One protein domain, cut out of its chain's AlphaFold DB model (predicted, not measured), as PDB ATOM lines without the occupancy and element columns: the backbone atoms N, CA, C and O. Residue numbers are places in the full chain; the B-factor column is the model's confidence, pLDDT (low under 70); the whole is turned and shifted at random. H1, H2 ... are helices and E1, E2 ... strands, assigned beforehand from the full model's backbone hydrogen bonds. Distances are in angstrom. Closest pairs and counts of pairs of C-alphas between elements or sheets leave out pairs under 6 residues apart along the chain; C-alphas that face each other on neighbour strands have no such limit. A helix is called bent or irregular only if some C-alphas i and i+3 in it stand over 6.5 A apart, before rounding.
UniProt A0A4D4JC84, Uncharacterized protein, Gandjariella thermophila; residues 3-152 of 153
ATOM      1  N   ALA A   3      31.982  11.886   0.182       53.66
ATOM      2  CA  ALA A   3      33.438  11.799   0.132       53.66
ATOM      3  C   ALA A   3      34.008  13.171   0.499       53.66
ATOM      4  O   ALA A   3      33.591  14.186  -0.067       53.66
ATOM      5  N   ARG A   4      34.949  13.208   1.451       52.00
ATOM      6  CA  ARG A   4      35.744  14.414   1.701       52.00
ATOM      7  C   ARG A   4      36.812  14.471   0.609       52.00
ATOM      8  O   ARG A   4      37.615  13.539   0.536       52.00
ATOM      9  N   PRO A   5      36.832  15.497  -0.255       55.81
ATOM     10  CA  PRO A   5      37.898  15.708  -1.216       55.81
ATOM     11  C   PRO A   5      39.159  16.114  -0.439       55.81
ATOM     12  O   PRO A   5      39.526  17.277  -0.363       55.81
ATOM     13  N   GLY A   6      39.833  15.145   0.181       44.09
ATOM     14  CA  GLY A   6      41.087  15.346   0.911       44.09
ATOM     15  C   GLY A   6      42.298  15.555  -0.005       44.09
ATOM     16  O   GLY A   6      43.430  15.328   0.412       44.09
ATOM     17  N   GLY A   7      42.093  15.927  -1.270       57.12
ATOM     18  CA  GLY A   7      43.160  16.052  -2.253       57.12
ATOM     19  C   GLY A   7      42.745  16.836  -3.491       57.12
ATOM     20  O   GLY A   7      41.562  17.047  -3.749       57.12
ATOM     21  N   VAL A   8      43.757  17.249  -4.260       57.12
ATOM     22  CA  VAL A   8      43.628  17.988  -5.523       57.12
ATOM     23  C   VAL A   8      42.624  17.285  -6.439       57.12
ATOM     24  O   VAL A   8      42.855  16.162  -6.890       57.12
ATOM     25  N   GLY A   9      41.493  17.944  -6.691       66.88
ATOM     26  CA  GLY A   9      40.509  17.520  -7.678       66.88
ATOM     27  C   GLY A   9      40.818  18.124  -9.045       66.88
ATOM     28  O   GLY A   9      41.351  19.227  -9.135       66.88
ATOM     29  N   ALA A  10      40.493  17.410 -10.119       73.69
ATOM     30  CA  ALA A  10      40.621  17.916 -11.482       73.69
ATOM     31  C   ALA A  10      39.286  17.777 -12.216       73.69
ATOM     32  O   ALA A  10      38.707  16.689 -12.265       73.69
ATOM     33  N   GLY A  11      38.817  18.878 -12.802       81.38
ATOM     34  CA  GLY A  11      37.692  18.903 -13.731       81.38
ATOM     35  C   GLY A  11      38.182  18.845 -15.177       81.38
ATOM     36  O   GLY A  11      39.159  19.494 -15.540       81.38
ATOM     37  N   HIS A  12      37.504  18.068 -16.010       88.12
ATOM     38  CA  HIS A  12      37.600  18.128 -17.461       88.12
ATOM     39  C   HIS A  12      36.286  18.675 -18.003       88.12
ATOM     40  O   HIS A  12      35.238  18.051 -17.834       88.12
ATOM     41  N   ALA A  13      36.362  19.824 -18.660       91.56
ATOM     42  CA  ALA A  13      35.254  20.475 -19.335       91.56
ATOM     43  C   ALA A  13      35.787  21.209 -20.573       91.56
ATOM     44  O   ALA A  13      36.933  21.658 -20.589       91.56
ATOM     45  N   ARG A  14      34.957  21.318 -21.608       91.50
ATOM     46  CA  ARG A  14      35.207  22.125 -22.809       91.50
ATOM     47  C   ARG A  14      34.697  23.555 -22.653       91.50
ATOM     48  O   ARG A  14      35.222  24.450 -23.304       91.50
ATOM     49  N   HIS A  15      33.703  23.753 -21.788       90.56
ATOM     50  CA  HIS A  15      33.080  25.048 -21.540       90.56
ATOM     51  C   HIS A  15      32.789  25.251 -20.042       90.56
ATOM     52  O   HIS A  15      32.530  24.268 -19.339       90.56
ATOM     53  N   PRO A  16      32.833  26.495 -19.530       88.38
ATOM     54  CA  PRO A  16      32.663  26.789 -18.101       88.38
ATOM     55  C   PRO A  16      31.256  26.488 -17.560       88.38
ATOM     56  O   PRO A  16      31.075  26.287 -16.361       88.38
ATOM     57  N   GLU A  17      30.239  26.440 -18.417       87.81
ATOM     58  CA  GLU A  17      28.867  26.096 -18.045       87.81
ATOM     59  C   GLU A  17      28.657  24.603 -17.768       87.81
ATOM     60  O   GLU A  17      27.649  24.239 -17.163       87.81
ATOM     61  N   GLN A  18      29.602  23.747 -18.164       92.25
ATOM     62  CA  GLN A  18      29.479  22.305 -17.987       92.25
ATOM     63  C   GLN A  18      29.533  21.887 -16.514       92.25
ATOM     64  O   GLN A  18      30.195  22.507 -15.674       92.25
ATOM     65  N   ALA A  19      28.859  20.781 -16.209       90.25
ATOM     66  CA  ALA A  19      28.630  20.302 -14.855       90.25
ATOM     67  C   ALA A  19      29.934  20.102 -14.072       90.25
ATOM     68  O   ALA A  19      30.012  20.510 -12.912       90.25
ATOM     69  N   ALA A  20      30.972  19.534 -14.693       90.56
ATOM     70  CA  ALA A  20      32.255  19.334 -14.026       90.56
ATOM     71  C   ALA A  20      32.977  20.642 -13.686       90.56
ATOM     72  O   ALA A  20      33.567  20.719 -12.610       90.56
ATOM     73  N   ALA A  21      32.924  21.653 -14.564       88.56
ATOM     74  CA  ALA A  21      33.530  22.960 -14.307       88.56
ATOM     75  C   ALA A  21      32.838  23.631 -13.117       88.56
ATOM     76  O   ALA A  21      33.489  23.957 -12.130       88.56
ATOM     77  N   ARG A  22      31.501  23.680 -13.135       87.44
ATOM     78  CA  ARG A  22      30.710  24.211 -12.017       87.44
ATOM     79  C   ARG A  22      30.960  23.457 -10.709       87.44
ATOM     80  O   ARG A  22      31.108  24.078  -9.663       87.44
ATOM     81  N   CYS A  23      31.020  22.124 -10.743       86.31
ATOM     82  CA  CYS A  23      31.358  21.327  -9.560       86.31
ATOM     83  C   CYS A  23      32.754  21.660  -9.025       86.31
ATOM     84  O   CYS A  23      32.908  21.831  -7.819       86.31
ATOM     85  N   ALA A  24      33.756  21.757  -9.900       85.69
ATOM     86  CA  ALA A  24      35.121  22.090  -9.510       85.69
ATOM     87  C   ALA A  24      35.209  23.497  -8.906       85.69
ATOM     88  O   ALA A  24      35.814  23.648  -7.847       85.69
ATOM     89  N   ASP A  25      34.542  24.489  -9.503       84.25
ATOM     90  CA  ASP A  25      34.474  25.854  -8.973       84.25
ATOM     91  C   ASP A  25      33.938  25.859  -7.537       84.25
ATOM     92  O   ASP A  25      34.530  26.469  -6.650       84.25
ATOM     93  N   HIS A  26      32.852  25.122  -7.278       82.00
ATOM     94  CA  HIS A  26      32.246  25.053  -5.947       82.00
ATOM     95  C   HIS A  26      33.088  24.291  -4.919       82.00
ATOM     96  O   HIS A  26      33.117  24.684  -3.753       82.00
ATOM     97  N   LEU A  27      33.806  23.246  -5.338       81.38
ATOM     98  CA  LEU A  27      34.765  22.542  -4.483       81.38
ATOM     99  C   LEU A  27      35.953  23.445  -4.117       81.38
ATOM    100  O   LEU A  27      36.372  23.485  -2.965       81.38
ATOM    101  N   VAL A  28      36.475  24.211  -5.079       80.88
ATOM    102  CA  VAL A  28      37.562  25.173  -4.834       80.88
ATOM    103  C   VAL A  28      37.090  26.310  -3.928       80.88
ATOM    104  O   VAL A  28      37.815  26.701  -3.015       80.88
ATOM    105  N   LEU A  29      35.874  26.816  -4.152       75.88
ATOM    106  CA  LEU A  29      35.297  27.926  -3.399       75.88
ATOM    107  C   LEU A  29      35.187  27.613  -1.902       75.88
ATOM    108  O   LEU A  29      35.554  28.454  -1.084       75.88
ATOM    109  N   GLY A  30      34.693  26.427  -1.540       68.44
ATOM    110  CA  GLY A  30      34.569  26.039  -0.131       68.44
ATOM    111  C   GLY A  30      35.777  25.271   0.428       68.44
ATOM    112  O   GLY A  30      35.849  25.040   1.632       68.44
ATOM    113  N   GLY A  31      36.749  24.904  -0.410       73.56
ATOM    114  CA  GLY A  31      38.024  24.334   0.020       73.56
ATOM    115  C   GLY A  31      37.885  23.010   0.783       73.56
ATOM    116  O   GLY A  31      37.074  22.153   0.432       73.56
ATOM    117  N   ALA A  32      38.697  22.841   1.832       72.06
ATOM    118  CA  ALA A  32      38.807  21.601   2.615       72.06
ATOM    119  C   ALA A  32      37.542  21.228   3.418       72.06
ATOM    120  O   ALA A  32      37.437  20.100   3.914       72.06
ATOM    121  N   GLU A  33      36.596  22.162   3.528       75.06
ATOM    122  CA  GLU A  33      35.325  21.985   4.238       75.06
ATOM    123  C   GLU A  33      34.174  21.586   3.312       75.06
ATOM    124  O   GLU A  33      33.046  21.394   3.760       75.06
ATOM    125  N   THR A  34      34.433  21.450   2.008       77.62
ATOM    126  CA  THR A  34      33.417  20.954   1.078       77.62
ATOM    127  C   THR A  34      33.418  19.444   1.007       77.62
ATOM    128  O   THR A  34      34.461  18.802   1.063       77.62
ATOM    129  N   TRP A  35      32.241  18.870   0.805       81.62
ATOM    130  CA  TRP A  35      32.054  17.467   0.479       81.62
ATOM    131  C   TRP A  35      31.306  17.330  -0.828       81.62
ATOM    132  O   TRP A  35      30.413  18.115  -1.142       81.62
ATOM    133  N   LEU A  36      31.625  16.265  -1.556       84.38
ATOM    134  CA  LEU A  36      30.777  15.817  -2.641       84.38
ATOM    135  C   LEU A  36      29.876  14.695  -2.137       84.38
ATOM    136  O   LEU A  36      30.344  13.675  -1.622       84.38
ATOM    137  N   LEU A  37      28.576  14.893  -2.297       86.12
ATOM    138  CA  LEU A  37      27.555  13.988  -1.814       86.12
ATOM    139  C   LEU A  37      26.731  13.463  -2.986       86.12
ATOM    140  O   LEU A  37      26.152  14.224  -3.760       86.12
ATOM    141  N   LEU A  38      26.682  12.137  -3.106       87.31
ATOM    142  CA  LEU A  38      25.864  11.441  -4.093       87.31
ATOM    143  C   LEU A  38      24.672  10.787  -3.389       87.31
ATOM    144  O   LEU A  38      24.827  10.103  -2.365       87.31
ATOM    145  N   THR A  39      23.487  11.005  -3.955       87.31
ATOM    146  CA  THR A  39      22.208  10.425  -3.521       87.31
ATOM    147  C   THR A  39      21.460   9.826  -4.707       87.31
ATOM    148  O   THR A  39      21.823  10.047  -5.858       87.31
ATOM    149  N   THR A  40      20.357   9.132  -4.423       85.69
ATOM    150  CA  THR A  40      19.424   8.608  -5.434       85.69
ATOM    151  C   THR A  40      18.719   9.690  -6.242       85.69
ATOM    152  O   THR A  40      18.084   9.366  -7.237       85.69
ATOM    153  N   ARG A  41      18.800  10.962  -5.831       84.94
ATOM    154  CA  ARG A  41      18.102  12.080  -6.483       84.94
ATOM    155  C   ARG A  41      19.044  13.088  -7.126       84.94
ATOM    156  O   ARG A  41      18.715  13.660  -8.160       84.94
ATOM    157  N   ARG A  42      20.208  13.317  -6.523       88.56
ATOM    158  CA  ARG A  42      21.133  14.386  -6.908       88.56
ATOM    159  C   ARG A  42      22.576  14.109  -6.519       88.56
ATOM    160  O   ARG A  42      22.843  13.369  -5.566       88.56
ATOM    161  N   VAL A  43      23.476  14.794  -7.214       88.00
ATOM    162  CA  VAL A  43      24.862  15.021  -6.804       88.00
ATOM    163  C   VAL A  43      25.023  16.473  -6.358       88.00
ATOM    164  O   VAL A  43      24.664  17.400  -7.089       88.00
ATOM    165  N   ALA A  44      25.547  16.667  -5.152       87.56
ATOM    166  CA  ALA A  44      25.664  17.976  -4.526       87.56
ATOM    167  C   ALA A  44      27.073  18.219  -3.980       87.56
ATOM    168  O   ALA A  44      27.684  17.318  -3.408       87.56
ATOM    169  N   VAL A  45      27.566  19.446  -4.143       84.69
ATOM    170  CA  VAL A  45      28.685  19.969  -3.355       84.69
ATOM    171  C   VAL A  45      28.076  20.640  -2.136       84.69
ATOM    172  O   VAL A  45      27.249  21.539  -2.289       84.69
ATOM    173  N   VAL A  46      28.451  20.188  -0.947       84.50
ATOM    174  CA  VAL A  46      27.909  20.668   0.329       84.50
ATOM    175  C   VAL A  46      29.031  21.139   1.245       84.50
ATOM    176  O   VAL A  46      30.168  20.708   1.093       84.50
ATOM    177  N   VAL A  47      28.709  22.004   2.198       81.44
ATOM    178  CA  VAL A  47      29.592  22.469   3.278       81.44
ATOM    179  C   VAL A  47      28.817  22.411   4.590       81.44
ATOM    180  O   VAL A  47      27.590  22.459   4.583       81.44
ATOM    181  N   GLU A  48      29.498  22.288   5.721       76.69
ATOM    182  CA  GLU A  48      28.844  22.302   7.030       76.69
ATOM    183  C   GLU A  48      28.316  23.710   7.320       76.69
ATOM    184  O   GLU A  48      29.040  24.701   7.193       76.69
ATOM    185  N   SER A  49      27.048  23.806   7.729       71.56
ATOM    186  CA  SER A  49      26.371  25.090   7.956       71.56
ATOM    187  C   SER A  49      27.077  25.933   9.030       71.56
ATOM    188  O   SER A  49      27.066  27.162   8.967       71.56
ATOM    189  N   ALA A  50      27.768  25.289   9.979       68.19
ATOM    190  CA  ALA A  50      28.568  25.960  11.004       68.19
ATOM    191  C   ALA A  50      29.727  26.796  10.420       68.19
ATOM    192  O   ALA A  50      30.037  27.865  10.948       68.19
ATOM    193  N   HIS A  51      30.328  26.368   9.304       64.50
ATOM    194  CA  HIS A  51      31.394  27.128   8.636       64.50
ATOM    195  C   HIS A  51      30.879  28.378   7.920       64.50
ATOM    196  O   HIS A  51      31.649  29.310   7.688       64.50
ATOM    197  N   LEU A  52      29.585  28.423   7.596       61.72
ATOM    198  CA  LEU A  52      28.944  29.606   7.027       61.72
ATOM    199  C   LEU A  52      28.609  30.630   8.120       61.72
ATOM    200  O   LEU A  52      28.904  31.808   7.953       61.72
ATOM    201  N   ALA A  53      28.096  30.177   9.269       56.75
ATOM    202  CA  ALA A  53      27.768  31.046  10.403       56.75
ATOM    203  C   ALA A  53      29.006  31.739  11.011       56.75
ATOM    204  O   ALA A  53      28.948  32.906  11.398       56.75
ATOM    205  N   ALA A  54      30.157  31.056  11.047       54.22
ATOM    206  CA  ALA A  54      31.415  31.639  11.522       54.22
ATOM    207  C   ALA A  54      31.917  32.812  10.651       54.22
ATOM    208  O   ALA A  54      32.676  33.653  11.129       54.22
ATOM    209  N   ALA A  55      31.485  32.893   9.387       52.22
ATOM    210  CA  ALA A  55      31.867  33.957   8.461       52.22
ATOM    211  C   ALA A  55      31.038  35.249   8.615       52.22
ATOM    212  O   ALA A  55      31.438  36.290   8.084       52.22
ATOM    213  N   GLU A  56      29.900  35.191   9.317       47.97
ATOM    214  CA  GLU A  56      29.008  36.336   9.556       47.97
ATOM    215  C   GLU A  56      29.341  37.121  10.837       47.97
ATOM    216  O   GLU A  56      28.887  38.254  11.002       47.97
ATOM    217  N   ALA A  57      30.167  36.571  11.734       45.06
ATOM    218  CA  ALA A  57      30.602  37.277  12.937       45.06
ATOM    219  C   ALA A  57      31.562  38.443  12.588       45.06
ATOM    220  O   ALA A  57      32.477  38.266  11.776       45.06
ATOM    221  N   PRO A  58      31.412  39.639  13.193       43.50
ATOM    222  CA  PRO A  58      32.296  40.765  12.921       43.50
ATOM    223  C   PRO A  58      33.654  40.533  13.597       43.50
ATOM    224  O   PRO A  58      33.831  40.833  14.775       43.50
ATOM    225  N   ALA A  59      34.621  40.000  12.850       44.62
ATOM    226  CA  ALA A  59      36.009  39.889  13.287       44.62
ATOM    227  C   ALA A  59      36.939  40.684  12.363       44.62
ATOM    228  O   ALA A  59      36.863  40.606  11.135       44.62
ATOM    229  N   ALA A  60      37.785  41.483  13.010       44.78
ATOM    230  CA  ALA A  60      38.773  42.372  12.428       44.78
ATOM    231  C   ALA A  60      39.739  41.652  11.471       44.78
ATOM    232  O   ALA A  60      40.110  40.504  11.694       44.78
ATOM    233  N   GLU A  61      40.115  42.375  10.414       46.03
ATOM    234  CA  GLU A  61      41.281  42.210   9.530       46.03
ATOM    235  C   GLU A  61      42.106  40.919   9.694       46.03
ATOM    236  O   GLU A  61      43.235  40.925  10.175       46.03
ATOM    237  N   ALA A  62      41.573  39.800   9.208       43.47
ATOM    238  CA  ALA A  62      42.333  38.574   8.987       43.47
ATOM    239  C   ALA A  62      42.255  38.207   7.498       43.47
ATOM    240  O   ALA A  62      41.264  37.673   6.993       43.47
ATOM    241  N   ALA A  63      43.306  38.583   6.769       49.72
ATOM    242  CA  ALA A  63      43.443  38.360   5.337       49.72
ATOM    243  C   ALA A  63      43.704  36.873   5.036       49.72
ATOM    244  O   ALA A  63      44.665  36.292   5.532       49.72
ATOM    245  N   GLY A  64      42.863  36.265   4.190       55.25
ATOM    246  CA  GLY A  64      43.119  34.953   3.582       55.25
ATOM    247  C   GLY A  64      41.924  34.002   3.612       55.25
ATOM    248  O   GLY A  64      41.297  33.763   2.582       55.25
ATOM    249  N   GLU A  65      41.600  33.464   4.786       51.81
ATOM    250  CA  GLU A  65      40.633  32.361   4.939       51.81
ATOM    251  C   GLU A  65      39.219  32.857   5.271       51.81
ATOM    252  O   GLU A  65      38.248  32.453   4.628       51.81
ATOM    253  N   LEU A  66      39.107  33.843   6.167       54.62
ATOM    254  CA  LEU A  66      37.838  34.501   6.506       54.62
ATOM    255  C   LEU A  66      37.225  35.248   5.311       54.62
ATOM    256  O   LEU A  66      36.008  35.266   5.137       54.62
ATOM    257  N   GLY A  67      38.059  35.803   4.425       55.22
ATOM    258  CA  GLY A  67      37.598  36.443   3.188       55.22
ATOM    259  C   GLY A  67      36.913  35.467   2.223       55.22
ATOM    260  O   GLY A  67      35.911  35.823   1.598       55.22
ATOM    261  N   ARG A  68      37.406  34.223   2.135       61.03
ATOM    262  CA  ARG A  68      36.785  33.168   1.318       61.03
ATOM    263  C   ARG A  68      35.503  32.663   1.954       61.03
ATOM    264  O   ARG A  68      34.498  32.600   1.257       61.03
ATOM    265  N   ALA A  69      35.510  32.407   3.261       59.28
ATOM    266  CA  ALA A  69      34.314  32.006   3.997       59.28
ATOM    267  C   ALA A  69      33.199  33.065   3.888       59.28
ATOM    268  O   ALA A  69      32.045  32.725   3.656       59.28
ATOM    269  N   ARG A  70      33.537  34.362   3.926       61.78
ATOM    270  CA  ARG A  70      32.572  35.461   3.740       61.78
ATOM    271  C   ARG A  70      32.097  35.622   2.292       61.78
ATOM    272  O   ARG A  70      30.972  36.055   2.058       61.78
ATOM    273  N   SER A  71      32.947  35.325   1.308       62.97
ATOM    274  CA  SER A  71      32.539  35.268  -0.104       62.97
ATOM    275  C   SER A  71      31.609  34.077  -0.357       62.97
ATOM    276  O   SER A  71      30.611  34.215  -1.059       62.97
ATOM    277  N   LEU A  72      31.895  32.933   0.271       63.25
ATOM    278  CA  LEU A  72      31.066  31.733   0.257       63.25
ATOM    279  C   LEU A  72      29.705  32.010   0.904       63.25
ATOM    280  O   LEU A  72      28.692  31.775   0.260       63.25
ATOM    281  N   ALA A  73      29.684  32.577   2.114       62.38
ATOM    282  CA  ALA A  73      28.463  32.940   2.832       62.38
ATOM    283  C   ALA A  73      27.594  33.916   2.028       62.38
ATOM    284  O   ALA A  73      26.415  33.647   1.849       62.38
ATOM    285  N   ARG A  74      28.178  34.969   1.434       63.25
ATOM    286  CA  ARG A  74      27.436  35.886   0.547       63.25
ATOM    287  C   ARG A  74      26.892  35.207  -0.711       63.25
ATOM    288  O   ARG A  74      25.720  35.363  -1.004       63.25
ATOM    289  N   ASN A  75      27.693  34.405  -1.417       61.91
ATOM    290  CA  ASN A  75      27.223  33.682  -2.611       61.91
ATOM    291  C   ASN A  75      26.141  32.638  -2.296       61.91
ATOM    292  O   ASN A  75      25.286  32.358  -3.132       61.91
ATOM    293  N   VAL A  76      26.219  32.022  -1.117       61.44
ATOM    294  CA  VAL A  76      25.193  31.125  -0.585       61.44
ATOM    295  C   VAL A  76      23.934  31.944  -0.308       61.44
ATOM    296  O   VAL A  76      22.890  31.648  -0.873       61.44
ATOM    297  N   GLN A  77      24.031  33.025   0.458       57.12
ATOM    298  CA  GLN A  77      22.892  33.860   0.832       57.12
ATOM    299  C   GLN A  77      22.190  34.503  -0.375       57.12
ATOM    300  O   GLN A  77      20.973  34.395  -0.467       57.12
ATOM    301  N   ASP A  78      22.939  35.012  -1.361       57.12
ATOM    302  CA  ASP A  78      22.409  35.542  -2.633       57.12
ATOM    303  C   ASP A  78      21.692  34.467  -3.478       57.12
ATOM    304  O   ASP A  78      20.891  34.780  -4.357       57.12
ATOM    305  N   ARG A  79      21.977  33.175  -3.249       53.22
ATOM    306  CA  ARG A  79      21.292  32.046  -3.905       53.22
ATOM    307  C   ARG A  79      20.143  31.464  -3.084       53.22
ATOM    308  O   ARG A  79      19.274  30.818  -3.664       53.22
ATOM    309  N   PHE A  80      20.125  31.686  -1.771       51.53
ATOM    310  CA  PHE A  80      19.113  31.185  -0.836       51.53
ATOM    311  C   PHE A  80      18.056  32.244  -0.463       51.53
ATOM    312  O   PHE A  80      17.450  32.160   0.602       51.53
ATOM    313  N   ASP A  81      17.726  33.166  -1.378       43.38
ATOM    314  CA  ASP A  81      16.553  34.060  -1.264       43.38
ATOM    315  C   ASP A  81      15.206  33.305  -1.224       43.38
ATOM    316  O   ASP A  81      14.154  33.875  -0.938       43.38
ATOM    317  N   THR A  82      15.215  31.983  -1.427       39.44
ATOM    318  CA  THR A  82      14.132  31.116  -0.947       39.44
ATOM    319  C   THR A  82      14.502  30.625   0.453       39.44
ATOM    320  O   THR A  82      15.012  29.519   0.629       39.44
ATOM    321  N   ALA A  83      14.241  31.466   1.457       40.41
ATOM    322  CA  ALA A  83      14.554  31.281   2.882       40.41
ATOM    323  C   ALA A  83      13.992  29.995   3.546       40.41
ATOM    324  O   ALA A  83      14.098  29.822   4.759       40.41
ATOM    325  N   ALA A  84      13.395  29.082   2.779       43.88
ATOM    326  CA  ALA A  84      12.854  27.817   3.258       43.88
ATOM    327  C   ALA A  84      13.900  26.684   3.339       43.88
ATOM    328  O   ALA A  84      13.754  25.818   4.197       43.88
ATOM    329  N   ASP A  85      14.964  26.695   2.521       44.41
ATOM    330  CA  ASP A  85      15.910  25.559   2.429       44.41
ATOM    331  C   ASP A  85      17.215  25.739   3.229       44.41
ATOM    332  O   ASP A  85      17.883  24.756   3.558       44.41
ATOM    333  N   ALA A  86      17.581  26.970   3.602       46.12
ATOM    334  CA  ALA A  86      18.791  27.241   4.390       46.12
ATOM    335  C   ALA A  86      18.652  26.876   5.887       46.12
ATOM    336  O   ALA A  86      19.644  26.845   6.611       46.12
ATOM    337  N   ALA A  87      17.435  26.586   6.364       45.72
ATOM    338  CA  ALA A  87      17.111  26.528   7.792       45.72
ATOM    339  C   ALA A  87      16.974  25.113   8.400       45.72
ATOM    340  O   ALA A  87      16.617  25.008   9.572       45.72
ATOM    341  N   THR A  88      17.215  24.015   7.670       52.03
ATOM    342  CA  THR A  88      16.729  22.685   8.122       52.03
ATOM    343  C   THR A  88      17.794  21.603   8.359       52.03
ATOM    344  O   THR A  88      17.431  20.481   8.714       52.03
ATOM    345  N   GLY A  89      19.101  21.873   8.225       59.28
ATOM    346  CA  GLY A  89      20.102  20.816   8.436       59.28
ATOM    347  C   GLY A  89      21.560  21.254   8.629       59.28
ATOM    348  O   GLY A  89      21.916  22.398   8.345       59.28
ATOM    349  N   PRO A  90      22.431  20.332   9.092       73.44
ATOM    350  CA  PRO A  90      23.842  20.610   9.389       73.44
ATOM    351  C   PRO A  90      24.710  20.850   8.141       73.44
ATOM    352  O   PRO A  90      25.883  21.186   8.273       73.44
ATOM    353  N   LEU A  91      24.156  20.668   6.939       74.69
ATOM    354  CA  LEU A  91      24.847  20.816   5.662       74.69
ATOM    355  C   LEU A  91      24.113  21.826   4.776       74.69
ATOM    356  O   LEU A  91      22.914  21.680   4.541       74.69
ATOM    357  N   ALA A  92      24.854  22.778   4.224       74.94
ATOM    358  CA  ALA A  92      24.394  23.725   3.222       74.94
ATOM    359  C   ALA A  92      24.869  23.306   1.824       74.94
ATOM    360  O   ALA A  92      26.023  22.915   1.630       74.94
ATOM    361  N   GLY A  93      23.982  23.387   0.833       77.44
ATOM    362  CA  GLY A  93      24.310  23.094  -0.563       77.44
ATOM    363  C   GLY A  93      24.977  24.282  -1.258       77.44
ATOM    364  O   GLY A  93      24.439  25.381  -1.258       77.44
ATOM    365  N   LEU A  94      26.125  24.065  -1.899       73.81
ATOM    366  CA  LEU A  94      26.787  25.065  -2.750       73.81
ATOM    367  C   LEU A  94      26.358  24.940  -4.215       73.81
ATOM    368  O   LEU A  94      26.225  25.936  -4.931       73.81
ATOM    369  N   ARG A  95      26.152  23.698  -4.663       81.88
ATOM    370  CA  ARG A  95      25.652  23.359  -5.997       81.88
ATOM    371  C   ARG A  95      25.014  21.991  -5.979       81.88
ATOM    372  O   ARG A  95      25.578  21.054  -5.421       81.88
ATOM    373  N   GLU A  96      23.929  21.847  -6.724       85.62
ATOM    374  CA  GLU A  96      23.258  20.574  -6.955       85.62
ATOM    375  C   GLU A  96      23.081  20.320  -8.454       85.62
ATOM    376  O   GLU A  96      23.009  21.250  -9.255       85.62
ATOM    377  N   ALA A  97      23.016  19.049  -8.841       85.06
ATOM    378  CA  ALA A  97      22.374  18.645 -10.083       85.06
ATOM    379  C   ALA A  97      21.654  17.322  -9.898       85.06
ATOM    380  O   ALA A  97      22.079  16.513  -9.062       85.06
ATOM    381  N   PRO A  98      20.610  17.078 -10.700       89.06
ATOM    382  CA  PRO A  98      19.899  15.818 -10.659       89.06
ATOM    383  C   PRO A  98      20.832  14.653 -11.003       89.06
ATOM    384  O   PRO A  98      21.817  14.801 -11.733       89.06
ATOM    385  N   ILE A  99      20.539  13.485 -10.434       89.69
ATOM    386  CA  ILE A  99      21.381  12.297 -10.609       89.69
ATOM    387  C   ILE A  99      21.387  11.795 -12.060       89.69
ATOM    388  O   ILE A  99      22.347  11.153 -12.463       89.69
ATOM    389  N   ASP A 100      20.364  12.124 -12.856       89.75
ATOM    390  CA  ASP A 100      20.273  11.771 -14.282       89.75
ATOM    391  C   ASP A 100      21.341  12.458 -15.156       89.75
ATOM    392  O   ASP A 100      21.678  11.975 -16.239       89.75
ATOM    393  N   GLN A 101      21.930  13.550 -14.660       91.25
ATOM    394  CA  GLN A 101      23.066  14.205 -15.287       91.25
ATOM    395  C   GLN A 101      24.365  13.454 -15.022       91.25
ATOM    396  O   GLN A 101      25.358  13.744 -15.681       91.25
ATOM    397  N   VAL A 102      24.396  12.511 -14.077       92.94
ATOM    398  CA  VAL A 102      25.550  11.642 -13.844       92.94
ATOM    399  C   VAL A 102      25.419  10.415 -14.737       92.94
ATOM    400  O   VAL A 102      24.431   9.690 -14.686       92.94
ATOM    401  N   ARG A 103      26.433  10.178 -15.567       93.25
ATOM    402  CA  ARG A 103      26.495   9.025 -16.472       93.25
ATOM    403  C   ARG A 103      27.290   7.876 -15.908       93.25
ATOM    404  O   ARG A 103      26.948   6.730 -16.149       93.25
ATOM    405  N   GLU A 104      28.362   8.182 -15.192       93.31
ATOM    406  CA  GLU A 104      29.243   7.152 -14.667       93.31
ATOM    407  C   GLU A 104      29.947   7.614 -13.401       93.31
ATOM    408  O   GLU A 104      30.261   8.794 -13.229       93.31
ATOM    409  N   VAL A 105      30.251   6.649 -12.539       93.50
ATOM    410  CA  VAL A 105      31.154   6.825 -11.405       93.50
ATOM    411  C   VAL A 105      32.157   5.685 -11.454       93.50
ATOM    412  O   VAL A 105      31.765   4.525 -11.464       93.50
ATOM    413  N   ARG A 106      33.452   5.994 -11.540       94.81
ATOM    414  CA  ARG A 106      34.510   4.988 -11.708       94.81
ATOM    415  C   ARG A 106      35.707   5.279 -10.821       94.81
ATOM    416  O   ARG A 106      36.062   6.437 -10.610       94.81
ATOM    417  N   ALA A 107      36.375   4.221 -10.373       93.88
ATOM    418  CA  ALA A 107      37.707   4.327  -9.796       93.88
ATOM    419  C   ALA A 107      38.714   4.350 -10.947       93.88
ATOM    420  O   ALA A 107      38.740   3.424 -11.757       93.88
ATOM    421  N   VAL A 108      39.520   5.403 -11.041       92.69
ATOM    422  CA  VAL A 108      40.522   5.545 -12.101       92.69
ATOM    423  C   VAL A 108      41.914   5.717 -11.494       92.69
ATOM    424  O   VAL A 108      42.095   6.597 -10.647       92.69
ATOM    425  N   PRO A 109      42.907   4.905 -11.902       91.12
ATOM    426  CA  PRO A 109      44.291   5.156 -11.536       91.12
ATOM    427  C   PRO A 109      44.802   6.369 -12.323       91.12
ATOM    428  O   PRO A 109      44.566   6.499 -13.527       91.12
ATOM    429  N   ARG A 110      45.499   7.278 -11.646       86.12
ATOM    430  CA  ARG A 110      46.173   8.438 -12.236       86.12
ATOM    431  C   ARG A 110      47.576   8.598 -11.660       86.12
ATOM    432  O   ARG A 110      47.921   8.030 -10.629       86.12
ATOM    433  N   GLY A 111      48.384   9.388 -12.360       81.06
ATOM    434  CA  GLY A 111      49.793   9.599 -12.043       81.06
ATOM    435  C   GLY A 111      50.722   8.860 -13.005       81.06
ATOM    436  O   GLY A 111      50.294   8.021 -13.794       81.06
ATOM    437  N   ARG A 112      52.002   9.235 -12.966       78.81
ATOM    438  CA  ARG A 112      53.088   8.605 -13.741       78.81
ATOM    439  C   ARG A 112      54.040   7.801 -12.844       78.81
ATOM    440  O   ARG A 112      55.141   7.463 -13.260       78.81
ATOM    441  N   THR A 113      53.640   7.556 -11.599       78.56
ATOM    442  CA  THR A 113      54.418   6.840 -10.585       78.56
ATOM    443  C   THR A 113      54.157   5.331 -10.646       78.56
ATOM    444  O   THR A 113      53.077   4.923 -11.074       78.56
ATOM    445  N   PRO A 114      55.102   4.488 -10.181       80.12
ATOM    446  CA  PRO A 114      54.920   3.032 -10.142       80.12
ATOM    447  C   PRO A 114      53.745   2.593  -9.260       80.12
ATOM    448  O   PRO A 114      53.091   1.594  -9.546       80.12
ATOM    449  N   VAL A 115      53.466   3.354  -8.197       82.69
ATOM    450  CA  VAL A 115      52.252   3.215  -7.389       82.69
ATOM    451  C   VAL A 115      51.227   4.218  -7.926       82.69
ATOM    452  O   VAL A 115      51.475   5.423  -7.817       82.69
ATOM    453  N   PRO A 116      50.117   3.764  -8.537       82.19
ATOM    454  CA  PRO A 116      49.105   4.666  -9.062       82.19
ATOM    455  C   PRO A 116      48.356   5.350  -7.920       82.19
ATOM    456  O   PRO A 116      47.993   4.724  -6.923       82.19
ATOM    457  N   GLU A 117      48.071   6.634  -8.096       88.38
ATOM    458  CA  GLU A 117      47.144   7.345  -7.228       88.38
ATOM    459  C   GLU A 117      45.717   7.078  -7.694       88.38
ATOM    460  O   GLU A 117      45.396   7.208  -8.876       88.38
ATOM    461  N   TRP A 118      44.837   6.725  -6.767       89.94
ATOM    462  CA  TRP A 118      43.457   6.401  -7.096       89.94
ATOM    463  C   TRP A 118      42.550   7.617  -6.965       89.94
ATOM    464  O   TRP A 118      42.655   8.409  -6.028       89.94
ATOM    465  N   PHE A 119      41.658   7.759  -7.940       90.75
ATOM    466  CA  PHE A 119      40.670   8.825  -7.990       90.75
ATOM    467  C   PHE A 119      39.279   8.231  -8.165       90.75
ATOM    468  O   PHE A 119      39.089   7.294  -8.944       90.75
ATOM    469  N   VAL A 120      38.291   8.829  -7.506       91.62
ATOM    470  CA  VAL A 120      36.891   8.664  -7.895       91.62
ATOM    471  C   VAL A 120      36.616   9.682  -8.992       91.62
ATOM    472  O   VAL A 120      36.791  10.883  -8.789       91.62
ATOM    473  N   ARG A 121      36.214   9.205 -10.168       93.00
ATOM    474  CA  ARG A 121      35.825  10.025 -11.316       93.00
ATOM    475  C   ARG A 121      34.324   9.934 -11.518       93.00
ATOM    476  O   ARG A 121      33.784   8.837 -11.597       93.00
ATOM    477  N   ILE A 122      33.686  11.086 -11.660       93.06
ATOM    478  CA  ILE A 122      32.263  11.229 -11.951       93.06
ATOM    479  C   ILE A 122      32.146  11.855 -13.334       93.06
ATOM    480  O   ILE A 122      32.620  12.972 -13.552       93.06
ATOM    481  N   GLY A 123      31.568  11.109 -14.271       94.31
ATOM    482  CA  GLY A 123      31.271  11.567 -15.623       94.31
ATOM    483  C   GLY A 123      29.836  12.065 -15.720       94.31
ATOM    484  O   GLY A 123      28.919  11.420 -15.209       94.31
ATOM    485  N   PHE A 124      29.644  13.201 -16.382       94.25
ATOM    486  CA  PHE A 124      28.342  13.827 -16.581       94.25
ATOM    487  C   PHE A 124      27.813  13.613 -18.008       94.25
ATOM    488  O   PHE A 124      28.557  13.280 -18.931       94.25
ATOM    489  N   ALA A 125      26.508  13.808 -18.198       93.94
ATOM    490  CA  ALA A 125      25.809  13.640 -19.474       93.94
ATOM    491  C   ALA A 125      26.258  14.625 -20.562       93.94
ATOM    492  O   ALA A 125      26.117  14.326 -21.742       93.94
ATOM    493  N   ASP A 126      26.841  15.759 -20.173       93.19
ATOM    494  CA  ASP A 126      27.429  16.755 -21.074       93.19
ATOM    495  C   ASP A 126      28.859  16.394 -21.540       93.19
ATOM    496  O   ASP A 126      29.529  17.196 -22.194       93.19
ATOM    497  N   GLY A 127      29.345  15.195 -21.194       93.81
ATOM    498  CA  GLY A 127      30.684  14.705 -21.525       93.81
ATOM    499  C   GLY A 127      31.800  15.273 -20.643       93.81
ATOM    500  O   GLY A 127      32.961  14.886 -20.803       93.81
ATOM    501  N   SER A 128      31.476  16.166 -19.707       95.19
ATOM    502  CA  SER A 128      32.423  16.671 -18.720       95.19
ATOM    503  C   SER A 128      32.639  15.648 -17.596       95.19
ATOM    504  O   SER A 128      31.835  14.736 -17.388       95.19
ATOM    505  N   ALA A 129      33.751  15.745 -16.868       93.88
ATOM    506  CA  ALA A 129      34.021  14.851 -15.743       93.88
ATOM    507  C   ALA A 129      34.808  15.541 -14.636       93.88
ATOM    508  O   ALA A 129      35.752  16.273 -14.913       93.88
ATOM    509  N   VAL A 130      34.475  15.255 -13.381       91.38
ATOM    510  CA  VAL A 130      35.253  15.698 -12.217       91.38
ATOM    511  C   VAL A 130      35.864  14.489 -11.525       91.38
ATOM    512  O   VAL A 130      35.242  13.429 -11.451       91.38
ATOM    513  N   GLY A 131      37.096  14.619 -11.047       90.06
ATOM    514  CA  GLY A 131      37.760  13.582 -10.270       90.06
ATOM    515  C   GLY A 131      38.396  14.141  -9.012       90.06
ATOM    516  O   GLY A 131      38.908  15.256  -9.030       90.06
ATOM    517  N   PHE A 132      38.393  13.355  -7.944       86.62
ATOM    518  CA  PHE A 132      39.061  13.674  -6.683       86.62
ATOM    519  C   PHE A 132      39.837  12.459  -6.186       86.62
ATOM    520  O   PHE A 132      39.437  11.315  -6.414       86.62
ATOM    521  N   ARG A 133      40.984  12.720  -5.555       86.88
ATOM    522  CA  ARG A 133      41.861  11.677  -5.027       86.88
ATOM    523  C   ARG A 133      41.177  10.979  -3.851       86.88
ATOM    524  O   ARG A 133      40.672  11.648  -2.954       86.88
ATOM    525  N   ASP A 134      41.201   9.652  -3.850       86.56
ATOM    526  CA  ASP A 134      40.675   8.821  -2.769       86.56
ATOM    527  C   ASP A 134      41.463   7.504  -2.707       86.56
ATOM    528  O   ASP A 134      41.454   6.710  -3.650       86.56
ATOM    529  N   GLY A 135      42.138   7.256  -1.580       86.62
ATOM    530  CA  GLY A 135      42.889   6.016  -1.354       86.62
ATOM    531  C   GLY A 135      42.010   4.761  -1.333       86.62
ATOM    532  O   GLY A 135      42.509   3.658  -1.529       86.62
ATOM    533  N   MET A 136      40.699   4.928  -1.147       89.19
ATOM    534  CA  MET A 136      39.692   3.872  -1.140       89.19
ATOM    535  C   MET A 136      38.737   3.976  -2.338       89.19
ATOM    536  O   MET A 136      37.645   3.407  -2.290       89.19
ATOM    537  N   ALA A 137      39.135   4.633  -3.440       89.62
ATOM    538  CA  ALA A 137      38.260   4.905  -4.589       89.62
ATOM    539  C   ALA A 137      37.495   3.669  -5.098       89.62
ATOM    540  O   ALA A 137      36.312   3.756  -5.418       89.62
ATOM    541  N   GLY A 138      38.143   2.499  -5.142       91.44
ATOM    542  CA  GLY A 138      37.492   1.248  -5.541       91.44
ATOM    543  C   GLY A 138      36.352   0.835  -4.602       91.44
ATOM    544  O   GLY A 138      35.289   0.430  -5.066       91.44
ATOM    545  N   GLN A 139      36.542   0.972  -3.286       91.06
ATOM    546  CA  GLN A 139      35.487   0.725  -2.302       91.06
ATOM    547  C   GLN A 139      34.393   1.791  -2.391       91.06
ATOM    548  O   GLN A 139      33.216   1.447  -2.373       91.06
ATOM    549  N   ALA A 140      34.765   3.064  -2.541       89.88
ATOM    550  CA  ALA A 140      33.818   4.161  -2.687       89.88
ATOM    551  C   ALA A 140      32.885   3.951  -3.892       89.88
ATOM    552  O   ALA A 140      31.668   4.058  -3.764       89.88
ATOM    553  N   VAL A 141      33.443   3.571  -5.043       91.88
ATOM    554  CA  VAL A 141      32.693   3.300  -6.277       91.88
ATOM    555  C   VAL A 141      31.791   2.074  -6.131       91.88
ATOM    556  O   VAL A 141      30.626   2.134  -6.516       91.88
ATOM    557  N   ARG A 142      32.264   0.992  -5.494       92.50
ATOM    558  CA  ARG A 142      31.401  -0.159  -5.166       92.50
ATOM    559  C   ARG A 142      30.221   0.244  -4.289       92.50
ATOM    560  O   ARG A 142      29.095  -0.151  -4.570       92.50
ATOM    561  N   THR A 143      30.463   1.051  -3.257       90.81
ATOM    562  CA  THR A 143      29.395   1.566  -2.394       90.81
ATOM    563  C   THR A 143      28.421   2.433  -3.188       90.81
ATOM    564  O   THR A 143      27.212   2.295  -3.016       90.81
ATOM    565  N   VAL A 144      28.912   3.288  -4.089       90.12
ATOM    566  CA  VAL A 144      28.060   4.072  -4.990       90.12
ATOM    567  C   VAL A 144      27.172   3.156  -5.825       90.12
ATOM    568  O   VAL A 144      25.960   3.314  -5.766       90.12
ATOM    569  N   HIS A 145      27.722   2.164  -6.525       91.56
ATOM    570  CA  HIS A 145      26.927   1.254  -7.355       91.56
ATOM    571  C   HIS A 145      25.922   0.423  -6.549       91.56
ATOM    572  O   HIS A 145      24.801   0.221  -7.003       91.56
ATOM    573  N   ALA A 146      26.283   0.000  -5.333       90.50
ATOM    574  CA  ALA A 146      25.375  -0.728  -4.448       90.50
ATOM    575  C   ALA A 146      24.168   0.118  -3.998       90.50
ATOM    576  O   ALA A 146      23.088  -0.423  -3.783       90.50
ATOM    577  N   ASN A 147      24.338   1.439  -3.860       88.06
ATOM    578  CA  ASN A 147      23.281   2.350  -3.408       88.06
ATOM    579  C   ASN A 147      22.580   3.094  -4.561       88.06
ATOM    580  O   ASN A 147      21.483   3.615  -4.375       88.06
ATOM    581  N   LEU A 148      23.217   3.173  -5.733       87.75
ATOM    582  CA  LEU A 148      22.782   3.911  -6.920       87.75
ATOM    583  C   LEU A 148      22.864   2.999  -8.153       87.75
ATOM    584  O   LEU A 148      23.747   3.179  -8.996       87.75
ATOM    585  N   PRO A 149      21.941   2.031  -8.295       80.75
ATOM    586  CA  PRO A 149      21.996   1.042  -9.372       80.75
ATOM    587  C   PRO A 149      21.893   1.667 -10.771       80.75
ATOM    588  O   PRO A 149      22.442   1.119 -11.720       80.75
ATOM    589  N   VAL A 150      21.282   2.853 -10.900       82.88
ATOM    590  CA  VAL A 150      21.243   3.627 -12.159       82.88
ATOM    591  C   VAL A 150      22.643   3.987 -12.684       82.88
ATOM    592  O   VAL A 150      22.807   4.247 -13.869       82.88
ATOM    593  N   LEU A 151      23.663   3.976 -11.820       82.38
ATOM    594  CA  LEU A 151      25.048   4.298 -12.167       82.38
ATOM    595  C   LEU A 151      25.949   3.059 -12.274       82.38
ATOM    596  O   LEU A 151      27.156   3.226 -12.393       82.38
ATOM    597  N   ALA A 152      25.406   1.843 -12.156       76.88
ATOM    598  CA  ALA A 152      26.171   0.589 -12.155       76.88
ATOM    599  C   ALA A 152      26.353  -0.052 -13.549       76.88
ATOM    600  O   ALA A 152      26.986  -1.105 -13.639       76.88
TER     601      ALA A 152
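AT A GLANCE: This is residues 3 to 152 of the 153 residues of an uncharacterized protein of Gandjariella thermophila (UniProt A0A4D4JC84). A four-stranded sheet, E1 E7 E6 E5, makes a wall near one end of the domain, with H1 and H4 over one of its faces; H1 also packs on a second sheet of three strands, E2 E3 E4, and so joins the two sheets. Beyond the small sheet H2 and H3 pack on each other at the other end, where the loop of residues 58 to 64 sticks out. The printed part has 150 residues with four named helices and seven named strands, in the order E1 H1 E2 E3 H2 H3 E4 E5 E6 E7 H4; both sheets are antiparallel and the class is mixed, helices and strands. The whole is compact, with a radius of gyration of the C-alphas of 16.3 A and spans of 48 by 36 by 29 A.

IN THESE COORDINATES: The larger sheet holds E1, residues 10 to 12, from C-alpha 10 at (40.621, 17.916, -11.482); E7, residues 129 to 133; E6, residues 117 to 124, 22.0 A long; and E5, residues 102 to 110, 20.9 A, which bends by 60 degrees at residue 107. The smaller sheet holds E2, residues 34 to 38; E3, residues 42 to 48, 17.8 A; and E4, residues 91 to 98, 17.8 A, which bends by 80 degrees at residue 94. H1 is residues 19 to 33, 20.3 A, and is irregular: C-alphas 29 and 32 are 9.4 A apart. H2 is residues 49 to 53, H3 residues 65 to 77, 18.3 A, and H4 residues 137 to 147, 15.2 A, ending with C-alpha 147 at (23.281, 2.350, -3.408).

HOW THE PARTS SIT: In the larger sheet E5, E6 and E7 form a meander, each strand the antiparallel neighbour of the one before; N 106 and O 121 are 2.9 A apart, N 122 and O 130 2.8 A. E1 is an edge strand beside E7, with N 12 and O 129 at 2.7 A. H1 and H4 are on the same face, making two layers, helices on one face of a sheet: H1 at a height of 10.0 A over E1 and E7, H4 at 9.4 A over E5. The closest C-alphas of H1 and E7 are those of Ala 20 and Val 130, 5.0 A; of H4 and E5, those of Ala 107 and Gly 138, 5.3 A. H1 and H4 are apart. H1 is also on the smaller sheet, at a height of 8.4 A over E3. There E2 and E3 form a hairpin, with N 37 and O 44 within hydrogen-bond range at 2.8 A, and E3 and E4 are antiparallel neighbours, with N 43 and O 97 within hydrogen-bond range at 2.9 A. H3 touches H1 at a steep tilt of 50 degrees, opposite ways, closest at Gly 30 and Leu 72, 6.7 A between C-alphas. H2 only grazes the smaller sheet and touches H3, closest at the C-alphas of Leu 52 and Ala 73, 5.4 A. Every O i to N i+4 pair is within hydrogen-bond range in H2, H3 and H4; in H1, 9 of 11 are.

THE WHOLE: The C-alphas of Ala 83 and Pro 114 are the two farthest apart, 51.0 A. The printed part has no cut. The links H2 to H3 and H3 to E4 are long. Mean pLDDT of the printed part is 76.0, and it is under 70 at residues 3 to 9, residue 30 and residues 50 to 89.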